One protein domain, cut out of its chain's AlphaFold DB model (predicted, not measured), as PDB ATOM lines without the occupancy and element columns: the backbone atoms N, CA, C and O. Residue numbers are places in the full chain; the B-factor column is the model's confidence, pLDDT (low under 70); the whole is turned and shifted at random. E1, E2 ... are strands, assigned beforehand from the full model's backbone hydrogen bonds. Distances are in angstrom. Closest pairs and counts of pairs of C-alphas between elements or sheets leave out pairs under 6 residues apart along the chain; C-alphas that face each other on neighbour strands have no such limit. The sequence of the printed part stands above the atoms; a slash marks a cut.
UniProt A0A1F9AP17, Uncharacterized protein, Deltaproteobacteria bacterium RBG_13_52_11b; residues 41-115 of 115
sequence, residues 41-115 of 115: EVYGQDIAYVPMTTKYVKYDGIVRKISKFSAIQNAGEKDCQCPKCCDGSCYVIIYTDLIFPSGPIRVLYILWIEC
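What this domain is: This is residues 41 to 115 of the 115 residues of an uncharacterized protein of Deltaproteobacteria bacterium RBG_13_52_11b (UniProt A0A1F9AP17). One strongly twisted sheet of four strands is curled like part of a barrel but not closed, with its edge strands E1 and E3 apart. The long, bent hairpin of E3 and E4 makes the longest axis; the hairpin of E1 and E2 joins it along E4 near one end, and the turn between E3 and E4 lies at the other. Two long loops, residues 41 to 55 and 72 to 88, lie on either side of the long hairpin. The printed part has 75 residues, with no named helix and four named strands, E1, E2, E3 and E4 along the chain; the sheet's order is E1, E2, E4, E3, antiparallel throughout, and the class is all strand. The whole is compact, with a radius of gyration of the C-alphas of 12.2 A and spans of 37 by 26 by 22 A.

Where its parts are: E3, residues 89 to 100, is 29.1 A long from first to last C-alpha and bends by 74 degrees at residue 92. E4, residues 103 to 114, is 30.9 A long, bends by 66 degrees at residue 108, and ends with C-alpha 114 at (119.774, 174.684, 144.722). E2, residues 62 to 71, is 24.3 A long and bends by 65 degrees at residue 67. E1, residues 56 to 59, is 9.8 A long and begins with C-alpha 56 at (122.504, 166.443, 140.675).

How they stand to each other: E3 and E4 form an antiparallel hairpin, with 161 degrees between their directions; N 94 and O 109 are 2.9 A apart and N 103 and O 100 are 3.0 A apart, both within hydrogen-bond range. On the other side of E4 from E3, E2 is its antiparallel neighbour at 125 degrees, with N 70 and O 110 at 2.9 A and N 110 and O 70 at 2.8 A, within hydrogen-bond range. The pairing of E2 is staggered: residues 62 to 65 pair with E1 and residues 66 to 71 with E4. E1 and E2 form the second antiparallel hairpin, in which N 64 and O 57 are within hydrogen-bond range at 2.8 A. The closest C-alphas of E2 and E3, those of Ser 67 and Ser 89, are 7.5 A apart.

The domain as a whole: The two C-alphas farthest apart in the domain, those of Lys 84 and Ser 102, are 37.6 A apart. The printed part has no cut and ends at the chain's last residue, Cys 115. The links E1 to E2 and E3 to E4 are tight; the link E2 to E3, of 17 residues, is long. The mean pLDDT of the printed part is 91.5, and residues 74 to 78, within that long link, are under 70.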
ATOM      1  N   GLU A  41     130.776 168.311 136.959       95.94
ATOM      2  CA  GLU A  41     131.221 169.627 137.428       95.94
ATOM      3  C   GLU A  41     130.745 170.700 136.448       95.94
ATOM      4  O   GLU A  41     130.982 170.594 135.245       95.94
ATOM      5  N   VAL A  42     130.049 171.709 136.967       95.69
ATOM      6  CA  VAL A  42     129.511 172.835 136.187       95.69
ATOM      7  C   VAL A  42     130.124 174.178 136.603       95.69
ATOM      8  O   VAL A  42     129.733 175.214 136.070       95.69
ATOM      9  N   TYR A  43     131.070 174.175 137.548       93.62
ATOM     10  CA  TYR A  43     131.894 175.332 137.890       93.62
ATOM     11  C   TYR A  43     133.205 175.314 137.100       93.62
ATOM     12  O   TYR A  43     133.917 174.311 137.082       93.62
ATOM     13  N   GLY A  44     133.546 176.432 136.459       89.38
ATOM     14  CA  GLY A  44     134.785 176.565 135.699       89.38
ATOM     15  C   GLY A  44     134.673 177.554 134.543       89.38
ATOM     16  O   GLY A  44     133.684 178.273 134.413       89.38
ATOM     17  N   GLN A  45     135.721 177.595 133.717       87.69
ATOM     18  CA  GLN A  45     135.768 178.426 132.508       87.69
ATOM     19  C   GLN A  45     135.019 177.788 131.328       87.69
ATOM     20  O   GLN A  45     134.520 178.505 130.463       87.69
ATOM     21  N   ASP A  46     134.915 176.457 131.312       90.38
ATOM     22  CA  ASP A  46     134.258 175.703 130.249       90.38
ATOM     23  C   ASP A  46     132.766 175.486 130.532       90.38
ATOM     24  O   ASP A  46     132.346 175.250 131.666       90.38
ATOM     25  N   ILE A  47     131.956 175.502 129.471       93.62
ATOM     26  CA  ILE A  47     130.527 175.183 129.551       93.62
ATOM     27  C   ILE A  47     130.361 173.660 129.559       93.62
ATOM     28  O   ILE A  47     130.593 172.985 128.553       93.62
ATOM     29  N   ALA A  48     129.914 173.115 130.687       96.31
ATOM     30  CA  ALA A  48     129.689 171.683 130.847       96.31
ATOM     31  C   ALA A  48     128.497 171.172 130.018       96.31
ATOM     32  O   ALA A  48     127.486 171.858 129.849       96.31
ATOM     33  N   TYR A  49     128.587 169.923 129.551       96.31
ATOM     34  CA  TYR A  49     127.448 169.195 128.992       96.31
ATOM     35  C   TYR A  49     126.683 168.473 130.104       96.31
ATOM     36  O   TYR A  49     127.253 167.636 130.802       96.31
ATOM     37  N   VAL A  50     125.389 168.764 130.240       96.50
ATOM     38  CA  VAL A  50     124.514 168.173 131.258       96.50
ATOM     39  C   VAL A  50     123.265 167.590 130.588       96.50
ATOM     40  O   VAL A  50     122.431 168.343 130.075       96.50
ATOM     41  N   PRO A  51     123.081 166.257 130.600       95.00
ATOM     42  CA  PRO A  51     121.852 165.629 130.122       95.00
ATOM     43  C   PRO A  51     120.618 166.124 130.886       95.00
ATOM     44  O   PRO A  51     120.664 166.238 132.112       95.00
ATOM     45  N   MET A  52     119.487 166.308 130.198       92.94
ATOM     46  CA  MET A  52     118.200 166.702 130.809       92.94
ATOM     47  C   MET A  52     117.691 165.726 131.889       92.94
ATOM     48  O   MET A  52     116.838 166.077 132.699       92.94
ATOM     49  N   THR A  53     118.194 164.490 131.910       91.69
ATOM     50  CA  THR A  53     117.859 163.463 132.913       91.69
ATOM     51  C   THR A  53     118.672 163.584 134.206       91.69
ATOM     52  O   THR A  53     118.400 162.868 135.176       91.69
ATOM     53  N   THR A  54     119.669 164.470 134.239       94.69
ATOM     54  CA  THR A  54     120.546 164.672 135.395       94.69
ATOM     55  C   THR A  54     119.763 165.304 136.543       94.69
ATOM     56  O   THR A  54     119.012 166.255 136.346       94.69
ATOM     57  N   LYS A  55     119.947 164.784 137.762       95.38
ATOM     58  CA  LYS A  55     119.272 165.286 138.976       95.38
ATOM     59  C   LYS A  55     120.186 166.082 139.907       95.38
ATOM     60  O   LYS A  55     119.703 166.883 140.701       95.38
ATOM     61  N   TYR A  56     121.490 165.850 139.812       96.19
ATOM     62  CA  TYR A  56     122.504 166.443 140.675       96.19
ATOM     63  C   TYR A  56     123.743 166.765 139.850       96.19
ATOM     64  O   TYR A  56     124.121 165.994 138.967       96.19
ATOM     65  N   VAL A  57     124.384 167.877 140.168       96.38
ATOM     66  CA  VAL A  57     125.646 168.322 139.572       96.38
ATOM     67  C   VAL A  57     126.598 168.734 140.677       96.38
ATOM     68  O   VAL A  57     126.203 168.832 141.836       96.38
ATOM     69  N   LYS A  58     127.856 168.961 140.333       96.19
ATOM     70  CA  LYS A  58     128.846 169.522 141.237       96.19
ATOM     71  C   LYS A  58     129.095 170.975 140.843       96.19
ATOM     72  O   LYS A  58     129.254 171.259 139.660       96.19
ATOM     73  N   TYR A  59     129.044 171.877 141.810       95.69
ATOM     74  CA  TYR A  59     129.410 173.276 141.641       95.69
ATOM     75  C   TYR A  59     130.455 173.606 142.699       95.69
ATOM     76  O   TYR A  59     130.148 173.558 143.892       95.69
ATOM     77  N   ASP A  60     131.674 173.897 142.252       94.88
ATOM     78  CA  ASP A  60     132.825 174.208 143.104       94.88
ATOM     79  C   ASP A  60     133.082 173.088 144.126       94.88
ATOM     80  O   ASP A  60     133.099 173.281 145.340       94.88
ATOM     81  N   GLY A  61     133.150 171.843 143.645       93.25
ATOM     82  CA  GLY A  61     133.370 170.688 144.519       93.25
ATOM     83  C   GLY A  61     132.117 170.169 145.237       93.25
ATOM     84  O   GLY A  61     132.084 168.997 145.623       93.25
ATOM     85  N   ILE A  62     131.070 170.987 145.381       93.69
ATOM     86  CA  ILE A  62     129.883 170.677 146.189       93.69
ATOM     87  C   ILE A  62     128.777 170.091 145.317       93.69
ATOM     88  O   ILE A  62     128.362 170.688 144.325       93.69
ATOM     89  N   VAL A  63     128.245 168.932 145.712       95.06
ATOM     90  CA  VAL A  63     127.090 168.327 145.037       95.06
ATOM     91  C   VAL A  63     125.840 169.150 145.336       95.06
ATOM     92  O   VAL A  63     125.435 169.296 146.487       95.06
ATOM     93  N   ARG A  64     125.216 169.667 144.283       95.56
ATOM     94  CA  ARG A  64     123.981 170.445 144.314       95.56
ATOM     95  C   ARG A  64     122.892 169.716 143.548       95.56
ATOM     96  O   ARG A  64     123.141 169.062 142.532       95.56
ATOM     97  N   LYS A  65     121.662 169.837 144.030       96.25
ATOM     98  CA  LYS A  65     120.489 169.316 143.338       96.25
ATOM     99  C   LYS A  65     120.063 170.287 142.243       96.25
ATOM    100  O   LYS A  65     120.071 171.500 142.441       96.25
ATOM    101  N   ILE A  66     119.688 169.747 141.088       96.44
ATOM    102  CA  ILE A  66     119.108 170.531 140.000       96.44
ATOM    103  C   ILE A  66     117.657 170.837 140.359       96.44
ATOM    104  O   ILE A  66     116.873 169.925 140.628       96.44
ATOM    105  N   SER A  67     117.292 172.116 140.334       95.12
ATOM    106  CA  SER A  67     115.916 172.552 140.565       95.12
ATOM    107  C   SER A  67     115.108 172.580 139.267       95.12
ATOM    108  O   SER A  67     113.965 172.124 139.255       95.12
ATOM    109  N   LYS A  68     115.688 173.072 138.162       94.06
ATOM    110  CA  LYS A  68     115.048 173.088 136.835       94.06
ATOM    111  C   LYS A  68     116.036 173.361 135.696       94.06
ATOM    112  O   LYS A  68     117.109 173.923 135.898       94.06
ATOM    113  N   PHE A  69     115.595 173.049 134.482       94.19
ATOM    114  CA  PHE A  69     116.199 173.493 133.226       94.19
ATOM    115  C   PHE A  69     115.318 174.583 132.606       94.19
ATOM    116  O   PHE A  69     114.091 174.465 132.616       94.19
ATOM    117  N   SER A  70     115.910 175.636 132.048       92.25
ATOM    118  CA  SER A  70     115.171 176.661 131.301       92.25
ATOM    119  C   SER A  70     115.926 177.119 130.062       92.25
ATOM    120  O   SER A  70     117.151 177.053 130.014       92.25
ATOM    121  N   ALA A  71     115.199 177.610 129.060       89.62
ATOM    122  CA  ALA A  71     115.808 178.146 127.849       89.62
ATOM    123  C   ALA A  71     116.742 179.326 128.169       89.62
ATOM    124  O   ALA A  71     116.476 180.105 129.088       89.62
ATOM    125  N   ILE A  72     117.798 179.487 127.360       85.56
ATOM    126  CA  ILE A  72     118.753 180.608 127.455       85.56
ATOM    127  C   ILE A  72     118.086 181.987 127.305       85.56
ATOM    128  O   ILE A  72     118.633 182.972 127.781       85.56
ATOM    129  N   GLN A  73     116.868 182.003 126.737       79.25
ATOM    130  CA  GLN A  73     115.855 183.073 126.777       79.25
ATOM    131  C   GLN A  73     115.924 183.924 128.058       79.25
ATOM    132  O   GLN A  73     115.963 185.149 128.032       79.25
ATOM    133  N   ASN A  74     115.989 183.215 129.186       69.06
ATOM    134  CA  ASN A  74     115.795 183.771 130.520       69.06
ATOM    135  C   ASN A  74     117.117 184.161 131.211       69.06
ATOM    136  O   ASN A  74     117.127 184.472 132.405       69.06
ATOM    137  N   ALA A  75     118.253 184.065 130.513       68.38
ATOM    138  CA  ALA A  75     119.556 184.393 131.078       68.38
ATOM    139  C   ALA A  75     119.652 185.917 131.211       68.38
ATOM    140  O   ALA A  75     119.411 186.644 130.253       68.38
ATOM    141  N   GLY A  76     119.980 186.403 132.407       66.00
ATOM    142  CA  GLY A  76     120.070 187.840 132.681       66.00
ATOM    143  C   GLY A  76     118.746 188.539 133.014       66.00
ATOM    144  O   GLY A  76     118.790 189.687 133.443       66.00
ATOM    145  N   GLU A  77     117.585 187.872 132.923       66.25
ATOM    146  CA  GLU A  77     116.315 188.447 133.418       66.25
ATOM    147  C   GLU A  77     116.353 188.689 134.932       66.25
ATOM    148  O   GLU A  77     115.749 189.627 135.454       66.25
ATOM    149  N   LYS A  78     117.095 187.837 135.646       66.44
ATOM    150  CA  LYS A  78     117.469 188.041 137.038       66.44
ATOM    151  C   LYS A  78     118.969 187.843 137.183       66.44
ATOM    152  O   LYS A  78     119.544 186.904 136.627       66.44
ATOM    153  N   ASP A  79     119.597 188.698 137.973       78.56
ATOM    154  CA  ASP A  79     121.031 188.663 138.245       78.56
ATOM    155  C   ASP A  79     121.353 187.590 139.308       78.56
ATOM    156  O   ASP A  79     121.769 187.892 140.421       78.56
ATOM    157  N   CYS A  80     121.037 186.331 138.990       89.69
ATOM    158  CA  CYS A  80     121.060 185.166 139.889       89.69
ATOM    159  C   CYS A  80     122.007 184.071 139.384       89.69
ATOM    160  O   CYS A  80     121.783 182.878 139.602       89.69
ATOM    161  N   GLN A  81     123.025 184.474 138.626       92.44
ATOM    162  CA  GLN A  81     124.050 183.566 138.138       92.44
ATOM    163  C   GLN A  81     124.932 183.138 139.312       92.44
ATOM    164  O   GLN A  81     125.377 183.977 140.099       92.44
ATOM    165  N   CYS A  82     125.187 181.836 139.446       93.06
ATOM    166  CA  CYS A  82     126.005 181.320 140.537       93.06
ATOM    167  C   CYS A  82     127.387 182.013 140.552       93.06
ATOM    168  O   CYS A  82     127.986 182.181 139.485       93.06
ATOM    169  N   PRO A  83     127.905 182.410 141.731       93.12
ATOM    170  CA  PRO A  83     127.486 181.970 143.069       93.12
ATOM    171  C   PRO A  83     126.346 182.793 143.698       93.12
ATOM    172  O   PRO A  83     125.971 182.549 144.844       93.12
ATOM    173  N   LYS A  84     125.785 183.778 142.987       93.56
ATOM    174  CA  LYS A  84     124.725 184.637 143.523       93.56
ATOM    175  C   LYS A  84     123.396 183.886 143.574       93.56
ATOM    176  O   LYS A  84     122.823 183.541 142.544       93.56
ATOM    177  N   CYS A  85     122.903 183.660 144.787       92.81
ATOM    178  CA  CYS A  85     121.651 182.958 145.026       92.81
ATOM    179  C   CYS A  85     120.443 183.900 145.068       92.81
ATOM    180  O   CYS A  85     120.487 184.938 145.727       92.81
ATOM    181  N   CYS A  86     119.343 183.493 144.440       91.06
ATOM    182  CA  CYS A  86     118.049 184.163 144.500       91.06
ATOM    183  C   CYS A  86     116.945 183.144 144.766       91.06
ATOM    184  O   CYS A  86     116.877 182.113 144.098       91.06
ATOM    185  N   ASP A  87     116.057 183.429 145.717       91.69
ATOM    186  CA  ASP A  87     114.918 182.556 146.030       91.69
ATOM    187  C   ASP A  87     115.333 181.081 146.281       91.69
ATOM    188  O   ASP A  87     114.613 180.149 145.927       91.69
ATOM    189  N   GLY A  88     116.529 180.859 146.848       93.19
ATOM    190  CA  GLY A  88     117.078 179.524 147.135       93.19
ATOM    191  C   GLY A  88     117.705 178.789 145.942       93.19
ATOM    192  O   GLY A  88     118.048 177.615 146.061       93.19
ATOM    193  N   SER A  89     117.872 179.443 144.791       94.75
ATOM    194  CA  SER A  89     118.557 178.856 143.635       94.75
ATOM    195  C   SER A  89     119.450 179.857 142.905       94.75
ATOM    196  O   SER A  89     119.244 181.066 142.962       94.75
ATOM    197  N   CYS A  90     120.448 179.353 142.194       94.69
ATOM    198  CA  CYS A  90     121.239 180.134 141.250       94.69
ATOM    199  C   CYS A  90     121.343 179.373 139.932       94.69
ATOM    200  O   CYS A  90     121.033 178.179 139.878       94.69
ATOM    201  N   TYR A  91     121.743 180.050 138.860       94.81
ATOM    202  CA  TYR A  91     121.869 179.407 137.558       94.81
ATOM    203  C   TYR A  91     123.284 179.406 136.987       94.81
ATOM    204  O   TYR A  91     124.095 180.289 137.266       94.81
ATOM    205  N   VAL A  92     123.544 178.424 136.127       95.06
ATOM    206  CA  VAL A  92     124.721 178.331 135.258       95.06
ATOM    207  C   VAL A  92     124.287 178.031 133.825       95.06
ATOM    208  O   VAL A  92     123.200 177.500 133.588       95.06
ATOM    209  N   ILE A  93     125.130 178.385 132.857       94.88
ATOM    210  CA  ILE A  93     124.907 178.073 131.443       94.88
ATOM    211  C   ILE A  93     125.561 176.722 131.146       94.88
ATOM    212  O   ILE A  93     126.689 176.477 131.561       94.88
ATOM    213  N   ILE A  94     124.846 175.854 130.435       96.44
ATOM    214  CA  ILE A  94     125.277 174.493 130.092       96.44
ATOM    215  C   ILE A  94     124.980 174.178 128.626       96.44
ATOM    216  O   ILE A  94     124.105 174.790 128.010       96.44
ATOM    217  N   TYR A  95     125.643 173.154 128.094       96.81
ATOM    218  CA  TYR A  95     125.175 172.438 126.914       96.81
ATOM    219  C   TYR A  95     124.241 171.300 127.315       96.81
ATOM    220  O   TYR A  95     124.465 170.607 128.306       96.81
ATOM    221  N   THR A  96     123.220 171.053 126.507       95.88
ATOM    222  CA  THR A  96     122.361 169.874 126.633       95.88
ATOM    223  C   THR A  96     121.805 169.482 125.271       95.88
ATOM    224  O   THR A  96     121.866 170.278 124.331       95.88
ATOM    225  N   ASP A  97     121.266 168.271 125.156       95.06
ATOM    226  CA  ASP A  97     120.638 167.804 123.922       95.06
ATOM    227  C   ASP A  97     119.113 167.837 124.054       95.06
ATOM    228  O   ASP A  97     118.534 167.300 125.002       95.06
ATOM    229  N   LEU A  98     118.456 168.442 123.068       91.50
ATOM    230  CA  LEU A  98     117.016 168.325 122.868       91.50
ATOM    231  C   LEU A  98     116.747 167.195 121.878       91.50
ATOM    232  O   LEU A  98     117.317 167.168 120.787       91.50
ATOM    233  N   ILE A  99     115.885 166.257 122.262       90.06
ATOM    234  CA  ILE A  99     115.551 165.089 121.444       90.06
ATOM    235  C   ILE A  99     114.372 165.449 120.538       90.06
ATOM    236  O   ILE A  99     113.258 165.652 121.017       90.06
ATOM    237  N   PHE A 100     114.619 165.491 119.229       89.75
ATOM    238  CA  PHE A 100     113.596 165.683 118.204       89.75
ATOM    239  C   PHE A 100     113.487 164.449 117.297       89.75
ATOM    240  O   PHE A 100     114.424 163.650 117.234       89.75
ATOM    241  N   PRO A 101     112.385 164.294 116.536       90.31
ATOM    242  CA  PRO A 101     112.248 163.209 115.560       90.31
ATOM    243  C   PRO A 101     113.359 163.179 114.497       90.31
ATOM    244  O   PRO A 101     113.677 162.120 113.971       90.31
ATOM    245  N   SER A 102     113.959 164.332 114.189       91.25
ATOM    246  CA  SER A 102     115.079 164.480 113.253       91.25
ATOM    247  C   SER A 102     116.456 164.166 113.859       91.25
ATOM    248  O   SER A 102     117.443 164.164 113.129       91.25
ATOM    249  N   GLY A 103     116.535 163.908 115.170       88.62
ATOM    250  CA  GLY A 103     117.772 163.639 115.904       88.62
ATOM    251  C   GLY A 103     117.989 164.570 117.108       88.62
ATOM    252  O   GLY A 103     117.226 165.521 117.313       88.62
ATOM    253  N   PRO A 104     119.013 164.297 117.938       91.88
ATOM    254  CA  PRO A 104     119.384 165.169 119.045       91.88
ATOM    255  C   PRO A 104     120.059 166.448 118.531       91.88
ATOM    256  O   PRO A 104     120.940 166.397 117.675       91.88
ATOM    257  N   ILE A 105     119.670 167.596 119.086       94.00
ATOM    258  CA  ILE A 105     120.294 168.893 118.796       94.00
ATOM    259  C   ILE A 105     120.937 169.421 120.075       94.00
ATOM    260  O   ILE A 105     120.242 169.618 121.075       94.00
ATOM    261  N   ARG A 106     122.246 169.692 120.024       94.75
ATOM    262  CA  ARG A 106     122.976 170.321 121.126       94.75
ATOM    263  C   ARG A 106     122.684 171.815 121.175       94.75
ATOM    264  O   ARG A 106     122.910 172.526 120.198       94.75
ATOM    265  N   VAL A 107     122.224 172.293 122.324       94.50
ATOM    266  CA  VAL A 107     121.830 173.690 122.546       94.50
ATOM    267  C   VAL A 107     122.385 174.219 123.866       94.50
ATOM    268  O   VAL A 107     122.701 173.445 124.771       94.50
ATOM    269  N   LEU A 108     122.484 175.545 123.979       94.75
ATOM    270  CA  LEU A 108     122.752 176.216 125.251       94.75
ATOM    271  C   LEU A 108     121.465 176.335 126.063       94.75
ATOM    272  O   LEU A 108     120.429 176.759 125.547       94.75
ATOM    273  N   TYR A 109     121.553 175.998 127.343       94.94
ATOM    274  CA  TYR A 109     120.449 176.045 128.292       94.94
ATOM    275  C   TYR A 109     120.910 176.615 129.630       94.94
ATOM    276  O   TYR A 109     122.102 176.692 129.924       94.94
ATOM    277  N   ILE A 110     119.939 176.997 130.449       94.62
ATOM    278  CA  ILE A 110     120.151 177.429 131.824       94.62
ATOM    279  C   ILE A 110     119.842 176.253 132.740       94.62
ATOM    280  O   ILE A 110     118.734 175.706 132.710       94.62
ATOM    281  N   LEU A 111     120.811 175.903 133.577       96.06
ATOM    282  CA  LEU A 111     120.649 174.949 134.661       96.06
ATOM    283  C   LEU A 111     120.509 175.706 135.975       96.06
ATOM    284  O   LEU A 111     121.435 176.401 136.385       96.06
ATOM    285  N   TRP A 112     119.372 175.551 136.641       96.12
ATOM    286  CA  TRP A 112     119.172 176.082 137.982       96.12
ATOM    287  C   TRP A 112     119.550 175.020 139.008       96.12
ATOM    288  O   TRP A 112     119.076 173.882 138.940       96.12
ATOM    289  N   ILE A 113     120.382 175.404 139.966       96.69
ATOM    290  CA  ILE A 113     120.841 174.552 141.060       96.69
ATOM    291  C   ILE A 113     120.407 175.150 142.396       96.69
ATOM    292  O   ILE A 113     120.326 176.371 142.547       96.69
ATOM    293  N   GLU A 114     120.076 174.282 143.348       95.81
ATOM    294  CA  GLU A 114     119.774 174.684 144.722       95.81
ATOM    295  C   GLU A 114     121.038 175.254 145.384       95.81
ATOM    296  O   GLU A 114     122.120 174.658 145.303       95.81
ATOM    297  N   CYS A 115     120.882 176.406 146.034       91.88
ATOM    298  CA  CYS A 115     121.828 176.882 147.034       91.88
ATOM    299  C   CYS A 115     121.495 176.208 148.376       91.88
ATOM    300  O   CYS A 115     122.457 176.006 149.144       91.88
TER     301      CYS A 115